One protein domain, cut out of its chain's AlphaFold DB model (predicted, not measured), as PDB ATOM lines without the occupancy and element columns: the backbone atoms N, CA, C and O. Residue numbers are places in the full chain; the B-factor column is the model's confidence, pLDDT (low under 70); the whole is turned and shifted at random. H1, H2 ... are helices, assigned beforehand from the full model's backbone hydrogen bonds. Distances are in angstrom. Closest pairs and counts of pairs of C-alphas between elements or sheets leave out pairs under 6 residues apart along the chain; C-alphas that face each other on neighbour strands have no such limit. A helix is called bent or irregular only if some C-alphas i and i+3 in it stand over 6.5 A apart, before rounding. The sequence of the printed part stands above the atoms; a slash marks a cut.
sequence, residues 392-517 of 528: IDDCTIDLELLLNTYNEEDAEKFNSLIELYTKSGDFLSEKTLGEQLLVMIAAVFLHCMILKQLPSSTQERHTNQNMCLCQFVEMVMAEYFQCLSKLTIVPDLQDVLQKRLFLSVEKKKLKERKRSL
ATOM      1  N   ILE A 392      83.190 120.334  99.103       86.38
ATOM      2  CA  ILE A 392      83.264 118.937  99.559       86.38
ATOM      3  C   ILE A 392      84.644 118.618 100.148       86.38
ATOM      4  O   ILE A 392      84.725 117.732 100.990       86.38
ATOM      5  N   ASP A 393      85.685 119.367  99.785       81.25
ATOM      6  CA  ASP A 393      87.089 119.057 100.087       81.25
ATOM      7  C   ASP A 393      87.346 118.781 101.577       81.25
ATOM      8  O   ASP A 393      87.912 117.745 101.927       81.25
ATOM      9  N   ASP A 394      86.826 119.629 102.469       78.75
ATOM     10  CA  ASP A 394      86.960 119.438 103.921       78.75
ATOM     11  C   ASP A 394      86.245 118.159 104.404       78.75
ATOM     12  O   ASP A 394      86.734 117.423 105.260       78.75
ATOM     13  N   CYS A 395      85.081 117.849 103.822       84.56
ATOM     14  CA  CYS A 395      84.336 116.628 104.138       84.56
ATOM     15  C   CYS A 395      85.032 115.370 103.608       84.56
ATOM     16  O   CYS A 395      84.886 114.309 104.220       84.56
ATOM     17  N   THR A 396      85.744 115.479 102.485       85.69
ATOM     18  CA  THR A 396      86.500 114.377 101.883       85.69
ATOM     19  C   THR A 396      87.621 113.935 102.805       85.69
ATOM     20  O   THR A 396      87.698 112.750 103.111       85.69
ATOM     21  N   ILE A 397      88.425 114.873 103.311       81.12
ATOM     22  CA  ILE A 397      89.571 114.570 104.183       81.12
ATOM     23  C   ILE A 397      89.119 113.783 105.422       81.12
ATOM     24  O   ILE A 397      89.664 112.723 105.728       81.12
ATOM     25  N   ASP A 398      88.079 114.266 106.103       82.88
ATOM     26  CA  ASP A 398      87.513 113.606 107.283       82.88
ATOM     27  C   ASP A 398      86.981 112.203 106.982       82.88
ATOM     28  O   ASP A 398      87.181 111.265 107.759       82.88
ATOM     29  N   LEU A 399      86.256 112.057 105.870       85.94
ATOM     30  CA  LEU A 399      85.660 110.777 105.518       85.94
ATOM     31  C   LEU A 399      86.724 109.776 105.066       85.94
ATOM     32  O   LEU A 399      86.612 108.600 105.389       85.94
ATOM     33  N   GLU A 400      87.763 110.212 104.361       85.12
ATOM     34  CA  GLU A 400      88.886 109.355 103.977       85.12
ATOM     35  C   GLU A 400      89.661 108.855 105.191       85.12
ATOM     36  O   GLU A 400      90.000 107.675 105.253       85.12
ATOM     37  N   LEU A 401      89.885 109.710 106.194       83.31
ATOM     38  CA  LEU A 401      90.495 109.294 107.459       83.31
ATOM     39  C   LEU A 401      89.687 108.183 108.138       83.31
ATOM     40  O   LEU A 401      90.273 107.214 108.622       83.31
ATOM     41  N   LEU A 402      88.355 108.285 108.125       81.56
ATOM     42  CA  LEU A 402      87.474 107.224 108.612       81.56
ATOM     43  C   LEU A 402      87.552 105.980 107.724       81.56
ATOM     44  O   LEU A 402      87.700 104.874 108.236       81.56
ATOM     45  N   LEU A 403      87.491 106.136 106.400       84.19
ATOM     46  CA  LEU A 403      87.493 105.021 105.452       84.19
ATOM     47  C   LEU A 403      88.810 104.233 105.446       84.19
ATOM     48  O   LEU A 403      88.787 103.026 105.230       84.19
ATOM     49  N   ASN A 404      89.935 104.868 105.777       82.94
ATOM     50  CA  ASN A 404      91.228 104.199 105.939       82.94
ATOM     51  C   ASN A 404      91.251 103.180 107.091       82.94
ATOM     52  O   ASN A 404      92.175 102.375 107.173       82.94
ATOM     53  N   THR A 405      90.255 103.200 107.983       79.69
ATOM     54  CA  THR A 405      90.118 102.193 109.046       79.69
ATOM     55  C   THR A 405      89.411 100.911 108.587       79.69
ATOM     56  O   THR A 405      89.369  99.945 109.346       79.69
ATOM     57  N   TYR A 406      88.867 100.880 107.365       75.31
ATOM     58  CA  TYR A 406      88.098  99.751 106.836       75.31
ATOM     59  C   TYR A 406      88.959  98.783 106.015       75.31
ATOM     60  O   TYR A 406      89.955  99.166 105.401       75.31
ATOM     61  N   ASN A 407      88.540  97.514 105.973       79.88
ATOM     62  CA  ASN A 407      89.230  96.462 105.226       79.88
ATOM     63  C   ASN A 407      88.865  96.493 103.729       79.88
ATOM     64  O   ASN A 407      87.821  97.018 103.338       79.88
ATOM     65  N   GLU A 408      89.677  95.845 102.882       79.19
ATOM     66  CA  GLU A 408      89.405  95.720 101.435       79.19
ATOM     67  C   GLU A 408      88.033  95.083 101.136       79.19
ATOM     68  O   GLU A 408      87.329  95.523 100.227       79.19
ATOM     69  N   GLU A 409      87.589  94.117 101.953       76.25
ATOM     70  CA  GLU A 409      86.252  93.513 101.833       76.25
ATOM     71  C   GLU A 409      85.110  94.527 102.022       76.25
ATOM     72  O   GLU A 409      84.014  94.342 101.493       76.25
ATOM     73  N   ASP A 410      85.324  95.598 102.787       79.12
ATOM     74  CA  ASP A 410      84.308  96.629 103.000       79.12
ATOM     75  C   ASP A 410      84.253  97.608 101.835       79.12
ATOM     76  O   ASP A 410      83.160  98.015 101.437       79.12
ATOM     77  N   ALA A 411      85.402  97.906 101.224       81.44
ATOM     78  CA  ALA A 411      85.476  98.703 100.004       81.44
ATOM     79  C   ALA A 411      84.631  98.087  98.872       81.44
ATOM     80  O   ALA A 411      83.864  98.798  98.218       81.44
ATOM     81  N   GLU A 412      84.668  96.761  98.687       82.81
ATOM     82  CA  GLU A 412      83.821  96.066  97.701       82.81
ATOM     83  C   GLU A 412      82.315  96.215  97.987       82.81
ATOM     84  O   GLU A 412      81.497  96.367  97.067       82.81
ATOM     85  N   LYS A 413      81.926  96.220  99.266       80.75
ATOM     86  CA  LYS A 413      80.526  96.402  99.684       80.75
ATOM     87  C   LYS A 413      80.058  97.833  99.438       80.75
ATOM     88  O   LYS A 413      78.932  98.026  98.972       80.75
ATOM     89  N   PHE A 414      80.906  98.827  99.710       85.12
ATOM     90  CA  PHE A 414      80.610 100.222  99.387       85.12
ATOM     91  C   PHE A 414      80.463 100.423  97.876       85.12
ATOM     92  O   PHE A 414      79.475 101.013  97.442       85.12
ATOM     93  N   ASN A 415      81.355  99.846  97.069       85.19
ATOM     94  CA  ASN A 415      81.245  99.878  95.608       85.19
ATOM     95  C   ASN A 415      79.939  99.231  95.120       85.19
ATOM     96  O   ASN A 415      79.235  99.791  94.281       85.19
ATOM     97  N   SER A 416      79.543  98.102  95.716       84.12
ATOM     98  CA  SER A 416      78.263  97.444  95.418       84.12
ATOM     99  C   SER A 416      77.047  98.312  95.778       84.12
ATOM    100  O   SER A 416      76.031  98.283  95.073       84.12
ATOM    101  N   LEU A 417      77.126  99.083  96.871       84.75
ATOM    102  CA  LEU A 417      76.091 100.039  97.274       84.75
ATOM    103  C   LEU A 417      76.017 101.223  96.302       84.75
ATOM    104  O   LEU A 417      74.915 101.586  95.882       84.75
ATOM    105  N   ILE A 418      77.166 101.782  95.918       87.38
ATOM    106  CA  ILE A 418      77.269 102.874  94.944       87.38
ATOM    107  C   ILE A 418      76.657 102.428  93.619       87.38
ATOM    108  O   ILE A 418      75.717 103.063  93.142       87.38
ATOM    109  N   GLU A 419      77.074 101.278  93.088       86.12
ATOM    110  CA  GLU A 419      76.541 100.719  91.844       86.12
ATOM    111  C   GLU A 419      75.022 100.474  91.929       86.12
ATOM    112  O   GLU A 419      74.279 100.718  90.977       86.12
ATOM    113  N   LEU A 420      74.520 100.007  93.079       82.75
ATOM    114  CA  LEU A 420      73.084  99.807  93.290       82.75
ATOM    115  C   LEU A 420      72.307 101.134  93.261       82.75
ATOM    116  O   LEU A 420      71.188 101.181  92.734       82.75
ATOM    117  N   TYR A 421      72.867 102.185  93.860       80.94
ATOM    118  CA  TYR A 421      72.202 103.473  94.032       80.94
ATOM    119  C   TYR A 421      72.244 104.324  92.758       80.94
ATOM    120  O   TYR A 421      71.200 104.819  92.319       80.94
ATOM    121  N   THR A 422      73.418 104.427  92.132       83.94
ATOM    122  CA  THR A 422      73.667 105.222  90.918       83.94
ATOM    123  C   THR A 422      73.273 104.471  89.646       83.94
ATOM    124  O   THR A 422      72.985 105.088  88.625       83.94
ATOM    125  N   LYS A 423      73.189 103.130  89.698       81.50
ATOM    126  CA  LYS A 423      73.020 102.244  88.527       81.50
ATOM    127  C   LYS A 423      74.137 102.382  87.488       81.50
ATOM    128  O   LYS A 423      73.936 102.001  86.335       81.50
ATOM    129  N   SER A 424      75.280 102.922  87.892       80.00
ATOM    130  CA  SER A 424      76.462 103.101  87.062       80.00
ATOM    131  C   SER A 424      77.647 102.476  87.784       80.00
ATOM    132  O   SER A 424      77.984 102.913  88.881       80.00
ATOM    133  N   GLY A 425      78.276 101.473  87.164       73.06
ATOM    134  CA  GLY A 425      79.520 100.884  87.676       73.06
ATOM    135  C   GLY A 425      80.682 101.876  87.679       73.06
ATOM    136  O   GLY A 425      81.517 101.834  88.571       73.06
ATOM    137  N   ASP A 426      80.655 102.845  86.761       82.06
ATOM    138  CA  ASP A 426      81.742 103.813  86.567       82.06
ATOM    139  C   ASP A 426      81.443 105.168  87.237       82.06
ATOM    140  O   ASP A 426      81.895 106.233  86.799       82.06
ATOM    141  N   PHE A 427      80.589 105.180  88.268       86.38
ATOM    142  CA  PHE A 427      80.251 106.425  88.958       86.38
ATOM    143  C   PHE A 427      81.471 106.956  89.713       86.38
ATOM    144  O   PHE A 427      81.825 106.433  90.762       86.38
ATOM    145  N   LEU A 428      82.094 108.011  89.173       85.69
ATOM    146  CA  LEU A 428      83.291 108.636  89.748       85.69
ATOM    147  C   LEU A 428      84.404 107.612  90.065       85.69
ATOM    148  O   LEU A 428      85.122 107.765  91.043       85.69
ATOM    149  N   SER A 429      84.583 106.590  89.223       86.38
ATOM    150  CA  SER A 429      85.560 105.509  89.449       86.38
ATOM    151  C   SER A 429      87.022 105.976  89.513       86.38
ATOM    152  O   SER A 429      87.866 105.272  90.050       86.38
ATOM    153  N   GLU A 430      87.326 107.157  88.969       87.19
ATOM    154  CA  GLU A 430      88.647 107.803  89.037       87.19
ATOM    155  C   GLU A 430      88.916 108.502  90.384       87.19
ATOM    156  O   GLU A 430      90.022 108.981  90.622       87.19
ATOM    157  N   LYS A 431      87.896 108.605  91.240       88.62
ATOM    158  CA  LYS A 431      87.896 109.333  92.512       88.62
ATOM    159  C   LYS A 431      87.908 108.367  93.692       88.62
ATOM    160  O   LYS A 431      87.560 107.192  93.543       88.62
ATOM    161  N   THR A 432      88.311 108.853  94.863       90.56
ATOM    162  CA  THR A 432      88.394 108.023  96.070       90.56
ATOM    163  C   THR A 432      87.005 107.573  96.519       90.56
ATOM    164  O   THR A 432      85.981 108.179  96.196       90.56
ATOM    165  N   LEU A 433      86.951 106.490  97.297       90.00
ATOM    166  CA  LEU A 433      85.686 105.969  97.812       90.00
ATOM    167  C   LEU A 433      84.928 107.013  98.656       90.00
ATOM    168  O   LEU A 433      83.700 107.085  98.596       90.00
ATOM    169  N   GLY A 434      85.657 107.848  99.404       88.75
ATOM    170  CA  GLY A 434      85.084 108.939 100.191       88.75
ATOM    171  C   GLY A 434      84.385 109.972  99.312       88.75
ATOM    172  O   GLY A 434      83.218 110.292  99.547       88.75
ATOM    173  N   GLU A 435      85.054 110.420  98.248       90.75
ATOM    174  CA  GLU A 435      84.486 111.350  97.266       90.75
ATOM    175  C   GLU A 435      83.221 110.764  96.616       90.75
ATOM    176  O   GLU A 435      82.182 111.429  96.545       90.75
ATOM    177  N   GLN A 436      83.265 109.489  96.209       92.62
ATOM    178  CA  GLN A 436      82.115 108.805  95.612       92.62
ATOM    179  C   GLN A 436      80.907 108.784  96.560       92.62
ATOM    180  O   GLN A 436      79.793 109.122  96.150       92.62
ATOM    181  N   LEU A 437      81.110 108.432  97.836       91.88
ATOM    182  CA  LEU A 437      80.041 108.362  98.835       91.88
ATOM    183  C   LEU A 437      79.460 109.743  99.177       91.88
ATOM    184  O   LEU A 437      78.235 109.875  99.283       91.88
ATOM    185  N   LEU A 438      80.301 110.774  99.309       92.75
ATOM    186  CA  LEU A 438      79.858 112.145  99.591       92.75
ATOM    187  C   LEU A 438      78.963 112.678  98.473       92.75
ATOM    188  O   LEU A 438      77.851 113.141  98.740       92.75
ATOM    189  N   VAL A 439      79.401 112.554  97.218       92.94
ATOM    190  CA  VAL A 439      78.636 113.039  96.060       92.94
ATOM    191  C   VAL A 439      77.360 112.217  95.856       92.94
ATOM    192  O   VAL A 439      76.308 112.773  95.529       92.94
ATOM    193  N   MET A 440      77.417 110.906  96.108       92.94
ATOM    194  CA  MET A 440      76.251 110.025  96.054       92.94
ATOM    195  C   MET A 440      75.152 110.466  97.037       92.94
ATOM    196  O   MET A 440      73.969 110.488  96.686       92.94
ATOM    197  N   ILE A 441      75.529 110.815  98.270       92.62
ATOM    198  CA  ILE A 441      74.590 111.101  99.367       92.62
ATOM    199  C   ILE A 441      74.186 112.579  99.425       92.62
ATOM    200  O   ILE A 441      73.111 112.902  99.939       92.62
ATOM    201  N   ALA A 442      74.982 113.469  98.827       93.06
ATOM    202  CA  ALA A 442      74.770 114.913  98.771       93.06
ATOM    203  C   ALA A 442      73.318 115.330  98.496       93.06
ATOM    204  O   ALA A 442      72.740 116.107  99.255       93.06
ATOM    205  N   ALA A 443      72.693 114.794  97.442       92.25
ATOM    206  CA  ALA A 443      71.341 115.197  97.046       92.25
ATOM    207  C   ALA A 443      70.307 114.935  98.158       92.25
ATOM    208  O   ALA A 443      69.410 115.751  98.396       92.25
ATOM    209  N   VAL A 444      70.456 113.815  98.871       91.06
ATOM    210  CA  VAL A 444      69.569 113.416  99.967       91.06
ATOM    211  C   VAL A 444      69.867 114.193 101.243       91.06
ATOM    212  O   VAL A 444      68.936 114.655 101.903       91.06
ATOM    213  N   PHE A 445      71.147 114.376 101.567       92.44
ATOM    214  CA  PHE A 445      71.572 115.222 102.678       92.44
ATOM    215  C   PHE A 445      70.971 116.626 102.556       92.44
ATOM    216  O   PHE A 445      70.288 117.089 103.471       92.44
ATOM    217  N   LEU A 446      71.133 117.260 101.391       91.38
ATOM    218  CA  LEU A 446      70.595 118.590 101.132       91.38
ATOM    219  C   LEU A 446      69.069 118.614 101.234       91.38
ATOM    220  O   LEU A 446      68.516 119.524 101.845       91.38
ATOM    221  N   HIS A 447      68.379 117.594 100.716       90.44
ATOM    222  CA  HIS A 447      66.925 117.481 100.852       90.44
ATOM    223  C   HIS A 447      66.482 117.498 102.322       90.44
ATOM    224  O   HIS A 447      65.575 118.245 102.696       90.44
ATOM    225  N   CYS A 448      67.143 116.702 103.167       88.44
ATOM    226  CA  CYS A 448      66.881 116.661 104.603       88.44
ATOM    227  C   CYS A 448      67.233 117.989 105.286       88.44
ATOM    228  O   CYS A 448      66.480 118.443 106.148       88.44
ATOM    229  N   MET A 449      68.333 118.630 104.881       88.50
ATOM    230  CA  MET A 449      68.767 119.935 105.385       88.50
ATOM    231  C   MET A 449      67.706 121.010 105.135       88.50
ATOM    232  O   MET A 449      67.254 121.672 106.069       88.50
ATOM    233  N   ILE A 450      67.233 121.126 103.895       88.06
ATOM    234  CA  ILE A 450      66.238 122.128 103.493       88.06
ATOM    235  C   ILE A 450      64.902 121.895 104.197       88.06
ATOM    236  O   ILE A 450      64.242 122.840 104.632       88.06
ATOM    237  N   LEU A 451      64.498 120.630 104.343       87.25
ATOM    238  CA  LEU A 451      63.276 120.268 105.056       87.25
ATOM    239  C   LEU A 451      63.408 120.355 106.583       87.25
ATOM    240  O   LEU A 451      62.419 120.098 107.274       87.25
ATOM    241  N   LYS A 452      64.586 120.716 107.114       87.00
ATOM    242  CA  LYS A 452      64.901 120.731 108.552       87.00
ATOM    243  C   LYS A 452      64.629 119.378 109.224       87.00
ATOM    244  O   LYS A 452      64.111 119.309 110.334       87.00
ATOM    245  N   GLN A 453      64.945 118.298 108.512       86.50
ATOM    246  CA  GLN A 453      64.796 116.903 108.943       86.50
ATOM    247  C   GLN A 453      66.144 116.240 109.255       86.50
ATOM    248  O   GLN A 453      66.200 115.020 109.423       86.50
ATOM    249  N   LEU A 454      67.232 117.015 109.305       84.69
ATOM    250  CA  LEU A 454      68.521 116.486 109.732       84.69
ATOM    251  C   LEU A 454      68.457 116.056 111.206       84.69
ATOM    252  O   LEU A 454      67.837 116.747 112.020       84.69
ATOM    253  N   PRO A 455      69.088 114.927 111.564       81.06
ATOM    254  CA  PRO A 455      69.260 114.554 112.958       81.06
ATOM    255  C   PRO A 455      70.106 115.601 113.690       81.06
ATOM    256  O   PRO A 455      71.020 116.195 113.117       81.06
ATOM    257  N   SER A 456      69.830 115.798 114.978       75.38
ATOM    258  CA  SER A 456      70.680 116.602 115.853       75.38
ATOM    259  C   SER A 456      72.021 115.897 116.060       75.38
ATOM    260  O   SER A 456      72.046 114.775 116.567       75.38
ATOM    261  N   SER A 457      73.117 116.552 115.681       69.94
ATOM    262  CA  SER A 457      74.475 116.108 116.004       69.94
ATOM    263  C   SER A 457      74.943 116.783 117.292       69.94
ATOM    264  O   SER A 457      74.661 117.959 117.511       69.94
ATOM    265  N   THR A 458      75.660 116.051 118.144       60.50
ATOM    266  CA  THR A 458      76.333 116.600 119.334       60.50
ATOM    267  C   THR A 458      77.678 117.246 119.004       60.50
ATOM    268  O   THR A 458      78.188 118.020 119.807       60.50
ATOM    269  N   GLN A 459      78.246 116.936 117.835       67.06
ATOM    270  CA  GLN A 459      79.512 117.481 117.348       67.06
ATOM    271  C   GLN A 459      79.256 118.379 116.134       67.06
ATOM    272  O   GLN A 459      78.629 117.946 115.162       67.06
ATOM    273  N   GLU A 460      79.762 119.608 116.169       67.00
ATOM    274  CA  GLU A 460      79.800 120.505 115.010       67.00
ATOM    275  C   GLU A 460      81.121 120.279 114.256       67.00
ATOM    276  O   GLU A 460      82.187 120.277 114.870       67.00
ATOM    277  N   ARG A 461      81.051 120.040 112.940       73.00
ATOM    278  CA  ARG A 461      82.228 119.980 112.049       73.00
ATOM    279  C   ARG A 461      82.196 121.159 111.069       73.00
ATOM    280  O   ARG A 461      82.205 122.307 111.493       73.00
ATOM    281  N   HIS A 462      82.092 120.902 109.765       69.31
ATOM    282  CA  HIS A 462      82.248 121.918 108.710       69.31
ATOM    283  C   HIS A 462      81.000 122.772 108.422       69.31
ATOM    284  O   HIS A 462      80.993 123.564 107.481       69.31
ATOM    285  N   THR A 463      79.921 122.595 109.184       67.44
ATOM    286  CA  THR A 463      78.674 123.356 109.040       67.44
ATOM    287  C   THR A 463      78.269 123.938 110.383       67.44
ATOM    288  O   THR A 463      78.153 123.210 111.367       67.44
ATOM    289  N   ASN A 464      77.999 125.244 110.423       62.59
ATOM    290  CA  ASN A 464      77.551 125.908 111.646       62.59
ATOM    291  C   ASN A 464      76.142 125.421 112.032       62.59
ATOM    292  O   ASN A 464      75.212 125.516 111.227       62.59
ATOM    293  N   GLN A 465      75.985 124.955 113.276       59.69
ATOM    294  CA  GLN A 465      74.705 124.639 113.937       59.69
ATOM    295  C   GLN A 465      73.900 123.448 113.381       59.69
ATOM    296  O   GLN A 465      72.793 123.195 113.856       59.69
ATOM    297  N   ASN A 466      74.417 122.698 112.401       70.62
ATOM    298  CA  ASN A 466      73.753 121.518 111.828       70.62
ATOM    299  C   ASN A 466      74.751 120.388 111.544       70.62
ATOM    300  O   ASN A 466      75.947 120.629 111.393       70.62
ATOM    301  N   MET A 467      74.237 119.158 111.430       84.44
ATOM    302  CA  MET A 467      75.010 117.985 111.010       84.44
ATOM    303  C   MET A 467      75.628 118.212 109.622       84.44
ATOM    304  O   MET A 467      74.920 118.577 108.682       84.44
ATOM    305  N   CYS A 468      76.931 117.971 109.505       88.00
ATOM    306  CA  CYS A 468      77.688 118.113 108.265       88.00
ATOM    307  C   CYS A 468      77.462 116.918 107.319       88.00
ATOM    308  O   CYS A 468      77.086 115.832 107.766       88.00
ATOM    309  N   LEU A 469      77.730 117.077 106.015       90.31
ATOM    310  CA  LEU A 469      77.608 115.994 105.032       90.31
ATOM    311  C   LEU A 469      78.440 114.760 105.416       90.31
ATOM    312  O   LEU A 469      77.908 113.656 105.368       90.31
ATOM    313  N   CYS A 470      79.699 114.923 105.846       89.12
ATOM    314  CA  CYS A 470      80.542 113.793 106.261       89.12
ATOM    315  C   CYS A 470      79.936 113.018 107.445       89.12
ATOM    316  O   CYS A 470      79.875 111.793 107.408       89.12
ATOM    317  N   GLN A 471      79.385 113.721 108.440       89.62
ATOM    318  CA  GLN A 471      78.704 113.113 109.591       89.62
ATOM    319  C   GLN A 471      77.409 112.403 109.184       89.62
ATOM    320  O   GLN A 471      77.069 111.346 109.713       89.62
ATOM    321  N   PHE A 472      76.674 112.974 108.230       90.19
ATOM    322  CA  PHE A 472      75.476 112.340 107.702       90.19
ATOM    323  C   PHE A 472      75.817 111.051 106.946       90.19
ATOM    324  O   PHE A 472      75.124 110.048 107.119       90.19
ATOM    325  N   VAL A 473      76.895 111.049 106.155       90.62
ATOM    326  CA  VAL A 473      77.408 109.834 105.506       90.62
ATOM    327  C   VAL A 473      77.814 108.801 106.553       90.62
ATOM    328  O   VAL A 473      77.353 107.667 106.471       90.62
ATOM    329  N   GLU A 474      78.585 109.192 107.566       88.56
ATOM    330  CA  GLU A 474      79.008 108.319 108.667       88.56
ATOM    331  C   GLU A 474      77.809 107.639 109.350       88.56
ATOM    332  O   GLU A 474      77.764 106.413 109.465       88.56
ATOM    333  N   MET A 475      76.776 108.413 109.701       87.88
ATOM    334  CA  MET A 475      75.541 107.893 110.293       87.88
ATOM    335  C   MET A 475      74.816 106.914 109.358       87.88
ATOM    336  O   MET A 475      74.388 105.844 109.793       87.88
ATOM    337  N   VAL A 476      74.654 107.269 108.078       86.56
ATOM    338  CA  VAL A 476      73.984 106.401 107.095       86.56
ATOM    339  C   VAL A 476      74.748 105.090 106.928       86.56
ATOM    340  O   VAL A 476      74.124 104.030 106.851       86.56
ATOM    341  N   MET A 477      76.080 105.144 106.912       85.50
ATOM    342  CA  MET A 477      76.914 103.951 106.823       85.50
ATOM    343  C   MET A 477      76.801 103.103 108.086       85.50
ATOM    344  O   MET A 477      76.558 101.904 107.974       85.50
ATOM    345  N   ALA A 478      76.865 103.694 109.279       83.56
ATOM    346  CA  ALA A 478      76.682 102.965 110.532       83.56
ATOM    347  C   ALA A 478      75.330 102.222 110.587       83.56
ATOM    348  O   ALA A 478      75.294 101.034 110.915       83.56
ATOM    349  N   GLU A 479      74.226 102.878 110.200       82.38
ATOM    350  CA  GLU A 479      72.901 102.241 110.110       82.38
ATOM    351  C   GLU A 479      72.886 101.107 109.065       82.38
ATOM    352  O   GLU A 479      72.351 100.024 109.320       82.38
ATOM    353  N   TYR A 480      73.506 101.326 107.901       80.81
ATOM    354  CA  TYR A 480      73.602 100.332 106.832       80.81
ATOM    355  C   TYR A 480      74.377  99.077 107.271       80.81
ATOM    356  O   TYR A 480      73.867  97.961 107.135       80.81
ATOM    357  N   PHE A 481      75.562  99.242 107.868       75.94
ATOM    358  CA  PHE A 481      76.380  98.136 108.375       75.94
ATOM    359  C   PHE A 481      75.692  97.386 109.517       75.94
ATOM    360  O   PHE A 481      75.730  96.156 109.550       75.94
ATOM    361  N   GLN A 482      74.992  98.090 110.411       77.19
ATOM    362  CA  GLN A 482      74.236  97.452 111.489       77.19
ATOM    363  C   GLN A 482      73.086  96.575 110.960       77.19
ATOM    364  O   GLN A 482      72.775  95.535 111.544       77.19
ATOM    365  N   CYS A 483      72.440  96.973 109.860       70.94
ATOM    366  CA  CYS A 483      71.428  96.147 109.200       70.94
ATOM    367  C   CYS A 483      72.026  94.902 108.540       70.94
ATOM    368  O   CYS A 483      71.376  93.857 108.504       70.94
ATOM    369  N   LEU A 484      73.248  95.004 108.020       68.94
ATOM    370  CA  LEU A 484      73.932  93.892 107.372       68.94
ATOM    371  C   LEU A 484      74.510  92.883 108.375       68.94
ATOM    372  O   LEU A 484      74.392  91.681 108.141       68.94
ATOM    373  N   SER A 485      75.068  93.343 109.502       65.44
ATOM    374  CA  SER A 485      75.657  92.475 110.534       65.44
ATOM    375  C   SER A 485      74.621  91.640 111.285       65.44
ATOM    376  O   SER A 485      74.903  90.518 111.689       65.44
ATOM    377  N   LYS A 486      73.387  92.139 111.431       63.25
ATOM    378  CA  LYS A 486      72.312  91.404 112.114       63.25
ATOM    379  C   LYS A 486      71.758  90.221 111.310       63.25
ATOM    380  O   LYS A 486      70.891  89.523 111.829       63.25
ATOM    381  N   LEU A 487      72.185  89.998 110.056       56.84
ATOM    382  CA  LEU A 487      71.641  88.966 109.145       56.84
ATOM    383  C   LEU A 487      70.097  89.000 109.003       56.84
ATOM    384  O   LEU A 487      69.488  88.094 108.419       56.84
ATOM    385  N   THR A 488      69.451  90.065 109.494       50.38
ATOM    386  CA  THR A 488      68.005  90.203 109.597       50.38
ATOM    387  C   THR A 488      67.386  90.720 108.302       50.38
ATOM    388  O   THR A 488      68.023  91.164 107.350       50.38
ATOM    389  N   ILE A 489      66.087  90.478 108.237       58.62
ATOM    390  CA  ILE A 489      65.221  90.356 107.076       58.62
ATOM    391  C   ILE A 489      65.378  91.558 106.113       58.62
ATOM    392  O   ILE A 489      65.267  92.708 106.509       58.62
ATOM    393  N   VAL A 490      65.511  91.276 104.808       62.72
ATOM    394  CA  VAL A 490      65.364  92.196 103.646       62.72
ATOM    395  C   VAL A 490      64.493  93.467 103.855       62.72
ATOM    396  O   VAL A 490      64.888  94.508 103.331       62.72
ATOM    397  N   PRO A 491      63.326  93.447 104.539       64.81
ATOM    398  CA  PRO A 491      62.569  94.644 104.907       64.81
ATOM    399  C   PRO A 491      63.335  95.697 105.712       64.81
ATOM    400  O   PRO A 491      63.101  96.864 105.432       64.81
ATOM    401  N   ASP A 492      64.231  95.347 106.637       70.38
ATOM    402  CA  ASP A 492      64.938  96.338 107.468       70.38
ATOM    403  C   ASP A 492      65.936  97.135 106.618       70.38
ATOM    404  O   ASP A 492      65.960  98.364 106.644       70.38
ATOM    405  N   LEU A 493      66.675  96.439 105.748       70.88
ATOM    406  CA  LEU A 493      67.547  97.071 104.760       70.88
ATOM    407  C   LEU A 493      66.744  97.915 103.761       70.88
ATOM    408  O   LEU A 493      67.136  99.025 103.411       70.88
ATOM    409  N   GLN A 494      65.597  97.405 103.304       71.50
ATOM    410  CA  GLN A 494      64.702  98.156 102.427       71.50
ATOM    411  C   GLN A 494      64.174  99.421 103.119       71.50
ATOM    412  O   GLN A 494      64.015 100.446 102.458       71.50
ATOM    413  N   ASP A 495      63.917  99.359 104.423       76.94
ATOM    414  CA  ASP A 495      63.456 100.485 105.222       76.94
ATOM    415  C   ASP A 495      64.547 101.547 105.373       76.94
ATOM    416  O   ASP A 495      64.269 102.711 105.104       76.94
ATOM    417  N   VAL A 496      65.798 101.169 105.666       74.88
ATOM    418  CA  VAL A 496      66.937 102.109 105.697       74.88
ATOM    419  C   VAL A 496      67.159 102.748 104.326       74.88
ATOM    420  O   VAL A 496      67.164 103.973 104.207       74.88
ATOM    421  N   LEU A 497      67.234 101.947 103.259       76.75
ATOM    422  CA  LEU A 497      67.399 102.447 101.889       76.75
ATOM    423  C   LEU A 497      66.256 103.395 101.483       76.75
ATOM    424  O   LEU A 497      66.484 104.415 100.828       76.75
ATOM    425  N   GLN A 498      65.022 103.099 101.893       77.69
ATOM    426  CA  GLN A 498      63.856 103.908 101.556       77.69
ATOM    427  C   GLN A 498      63.720 105.165 102.426       77.69
ATOM    428  O   GLN A 498      63.305 106.202 101.902       77.69
ATOM    429  N   LYS A 499      64.015 105.083 103.727       75.88
ATOM    430  CA  LYS A 499      63.893 106.194 104.682       75.88
ATOM    431  C   LYS A 499      65.065 107.159 104.593       75.88
ATOM    432  O   LYS A 499      64.837 108.361 104.648       75.88
ATOM    433  N   ARG A 500      66.293 106.645 104.471       76.94
ATOM    434  CA  ARG A 500      67.522 107.446 104.535       76.94
ATOM    435  C   ARG A 500      68.070 107.838 103.180       76.94
ATOM    436  O   ARG A 500      68.596 108.930 103.074       76.94
ATOM    437  N   LEU A 501      67.928 106.989 102.161       73.75
ATOM    438  CA  LEU A 501      68.473 107.241 100.819       73.75
ATOM    439  C   LEU A 501      67.391 107.487  99.758       73.75
ATOM    440  O   LEU A 501      67.701 107.669  98.582       73.75
ATOM    441  N   PHE A 502      66.106 107.477 100.136       70.88
ATOM    442  CA  PHE A 502      64.967 107.579  99.210       70.88
ATOM    443  C   PHE A 502      64.996 106.545  98.061       70.88
ATOM    444  O   PHE A 502      64.304 106.700  97.043       70.88
ATOM    445  N   LEU A 503      65.747 105.452  98.232       68.31
ATOM    446  CA  LEU A 503      65.891 104.390  97.252       68.31
ATOM    447  C   LEU A 503      64.730 103.407  97.380       68.31
ATOM    448  O   LEU A 503      64.483 102.820  98.429       68.31
ATOM    449  N   SER A 504      64.024 103.180  96.276       64.44
ATOM    450  CA  SER A 504      63.053 102.092  96.177       64.44
ATOM    451  C   SER A 504      63.646 100.993  95.306       64.44
ATOM    452  O   SER A 504      63.727 101.146  94.085       64.44
ATOM    453  N   VAL A 505      64.083  99.910  95.949       61.66
ATOM    454  CA  VAL A 505      64.592  98.704  95.282       61.66
ATOM    455  C   VAL A 505      63.504  97.639  95.280       61.66
ATOM    456  O   VAL A 505      62.828  97.413  96.285       61.66
ATOM    457  N   GLU A 506      63.322  96.970  94.145       63.53
ATOM    458  CA  GLU A 506      62.449  95.802  94.074       63.53
ATOM    459  C   GLU A 506      63.022  94.663  94.921       63.53
ATOM    460  O   GLU A 506      64.193  94.303  94.792       63.53
ATOM    461  N   LYS A 507      62.169  94.028  95.735       64.19
ATOM    462  CA  LYS A 507      62.561  92.915  96.620       64.19
ATOM    463  C   LYS A 507      63.301  91.792  95.886       64.19
ATOM    464  O   LYS A 507      64.141  91.131  96.488       64.19
ATOM    465  N   LYS A 508      62.992  91.563  94.604       60.97
ATOM    466  CA  LYS A 508      63.635  90.536  93.772       60.97
ATOM    467  C   LYS A 508      65.107  90.868  93.490       60.97
ATOM    468  O   LYS A 508      65.964  90.041  93.773       60.97
ATOM    469  N   LYS A 509      65.401  92.105  93.070       62.59
ATOM    470  CA  LYS A 509      66.773  92.582  92.823       62.59
ATOM    471  C   LYS A 509      67.617  92.628  94.096       62.59
ATOM    472  O   LYS A 509      68.786  92.264  94.068       62.59
ATOM    473  N   LEU A 510      67.013  93.015  95.224       64.81
ATOM    474  CA  LEU A 510      67.711  93.019  96.514       64.81
ATOM    475  C   LEU A 510      68.046  91.595  96.988       64.81
ATOM    476  O   LEU A 510      69.101  91.373  97.567       64.81
ATOM    477  N   LYS A 511      67.174  90.613  96.714       63.72
ATOM    478  CA  LYS A 511      67.451  89.195  96.997       63.72
ATOM    479  C   LYS A 511      68.567  88.629  96.118       63.72
ATOM    480  O   LYS A 511      69.376  87.863  96.626       63.72
ATOM    481  N   GLU A 512      68.619  89.009  94.843       65.44
ATOM    482  CA  GLU A 512      69.668  88.584  93.903       65.44
ATOM    483  C   GLU A 512      71.044  89.146  94.297       65.44
ATOM    484  O   GLU A 512      72.020  88.400  94.320       65.44
ATOM    485  N   ARG A 513      71.114  90.419  94.714       64.19
ATOM    486  CA  ARG A 513      72.349  91.068  95.198       64.19
ATOM    487  C   ARG A 513      72.655  90.842  96.681       64.19
ATOM    488  O   ARG A 513      73.671  91.309  97.175       64.19
ATOM    489  N   LYS A 514      71.827  90.091  97.415       63.91
ATOM    490  CA  LYS A 514      72.032  89.861  98.858       63.91
ATOM    491  C   LYS A 514      73.404  89.243  99.162       63.91
ATOM    492  O   LYS A 514      73.973  89.535 100.203       63.91
ATOM    493  N   ARG A 515      73.934  88.404  98.262       56.31
ATOM    494  CA  ARG A 515      75.243  87.750  98.434       56.31
ATOM    495  C   ARG A 515      76.429  88.698  98.243       56.31
ATOM    496  O   ARG A 515      77.421  88.501  98.919       56.31
ATOM    497  N   SER A 516      76.313  89.713  97.383       58.06
ATOM    498  CA  SER A 516      77.364  90.725  97.187       58.06
ATOM    499  C   SER A 516      77.322  91.842  98.236       58.06
ATOM    500  O   SER A 516      78.223  92.665  98.290       58.06
ATOM    501  N   LEU A 517      76.264  91.896  99.054       56.69
ATOM    502  CA  LEU A 517      76.059  92.915 100.091       56.69
ATOM    503  C   LEU A 517      76.188  92.353 101.522       56.69
ATOM    504  O   LEU A 517      76.043  93.112 102.470       56.69
TER     505      LEU A 517
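Overview. This is residues 392 to 517 of the 528 residues of a protein of Mytilus coruscus (UniProt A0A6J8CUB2). The bent helix H3 and H4 make the core: H1 packs on both, H2 packs on H3's first arm, H5 folds back beside H4, and H6 is farthest from the middle. The printed part has 126 residues, with six named helices in order H1 to H6 and no named strand: all helix. It is compact, radius of gyration of the C-alphas 14.4 A, spanning 42 by 31 by 25 A.

Arrangement. H1, residues 393 to 403, touches H3a, residues 433 to 440, closest C-alphas Glu 400 and Gly 434, 5.4 A. H3, residues 433 to 450, assigned as one helix by its hydrogen bonds, is bent: C-alphas 440 and 443 are 7.2 A apart. H4, residues 469 to 485, and H5, residues 490 to 500, form a hairpin, closest C-alphas Cys 483 and Leu 493, 6.0 A. Every O i to N i+4 pair is within hydrogen-bond range in H4 and H5.

Along the chain. H1 begins at C-alpha 393 (87.089, 119.057, 100.087). H2 is residues 408 to 422; H6, residues 507 to 515, ends at C-alpha 515 (75.243, 87.750, 98.434).

Size, cuts and confidence. The printed part has no cut. The H3 to H4 link is long. Residues 503 to 517 are among those under pLDDT 70.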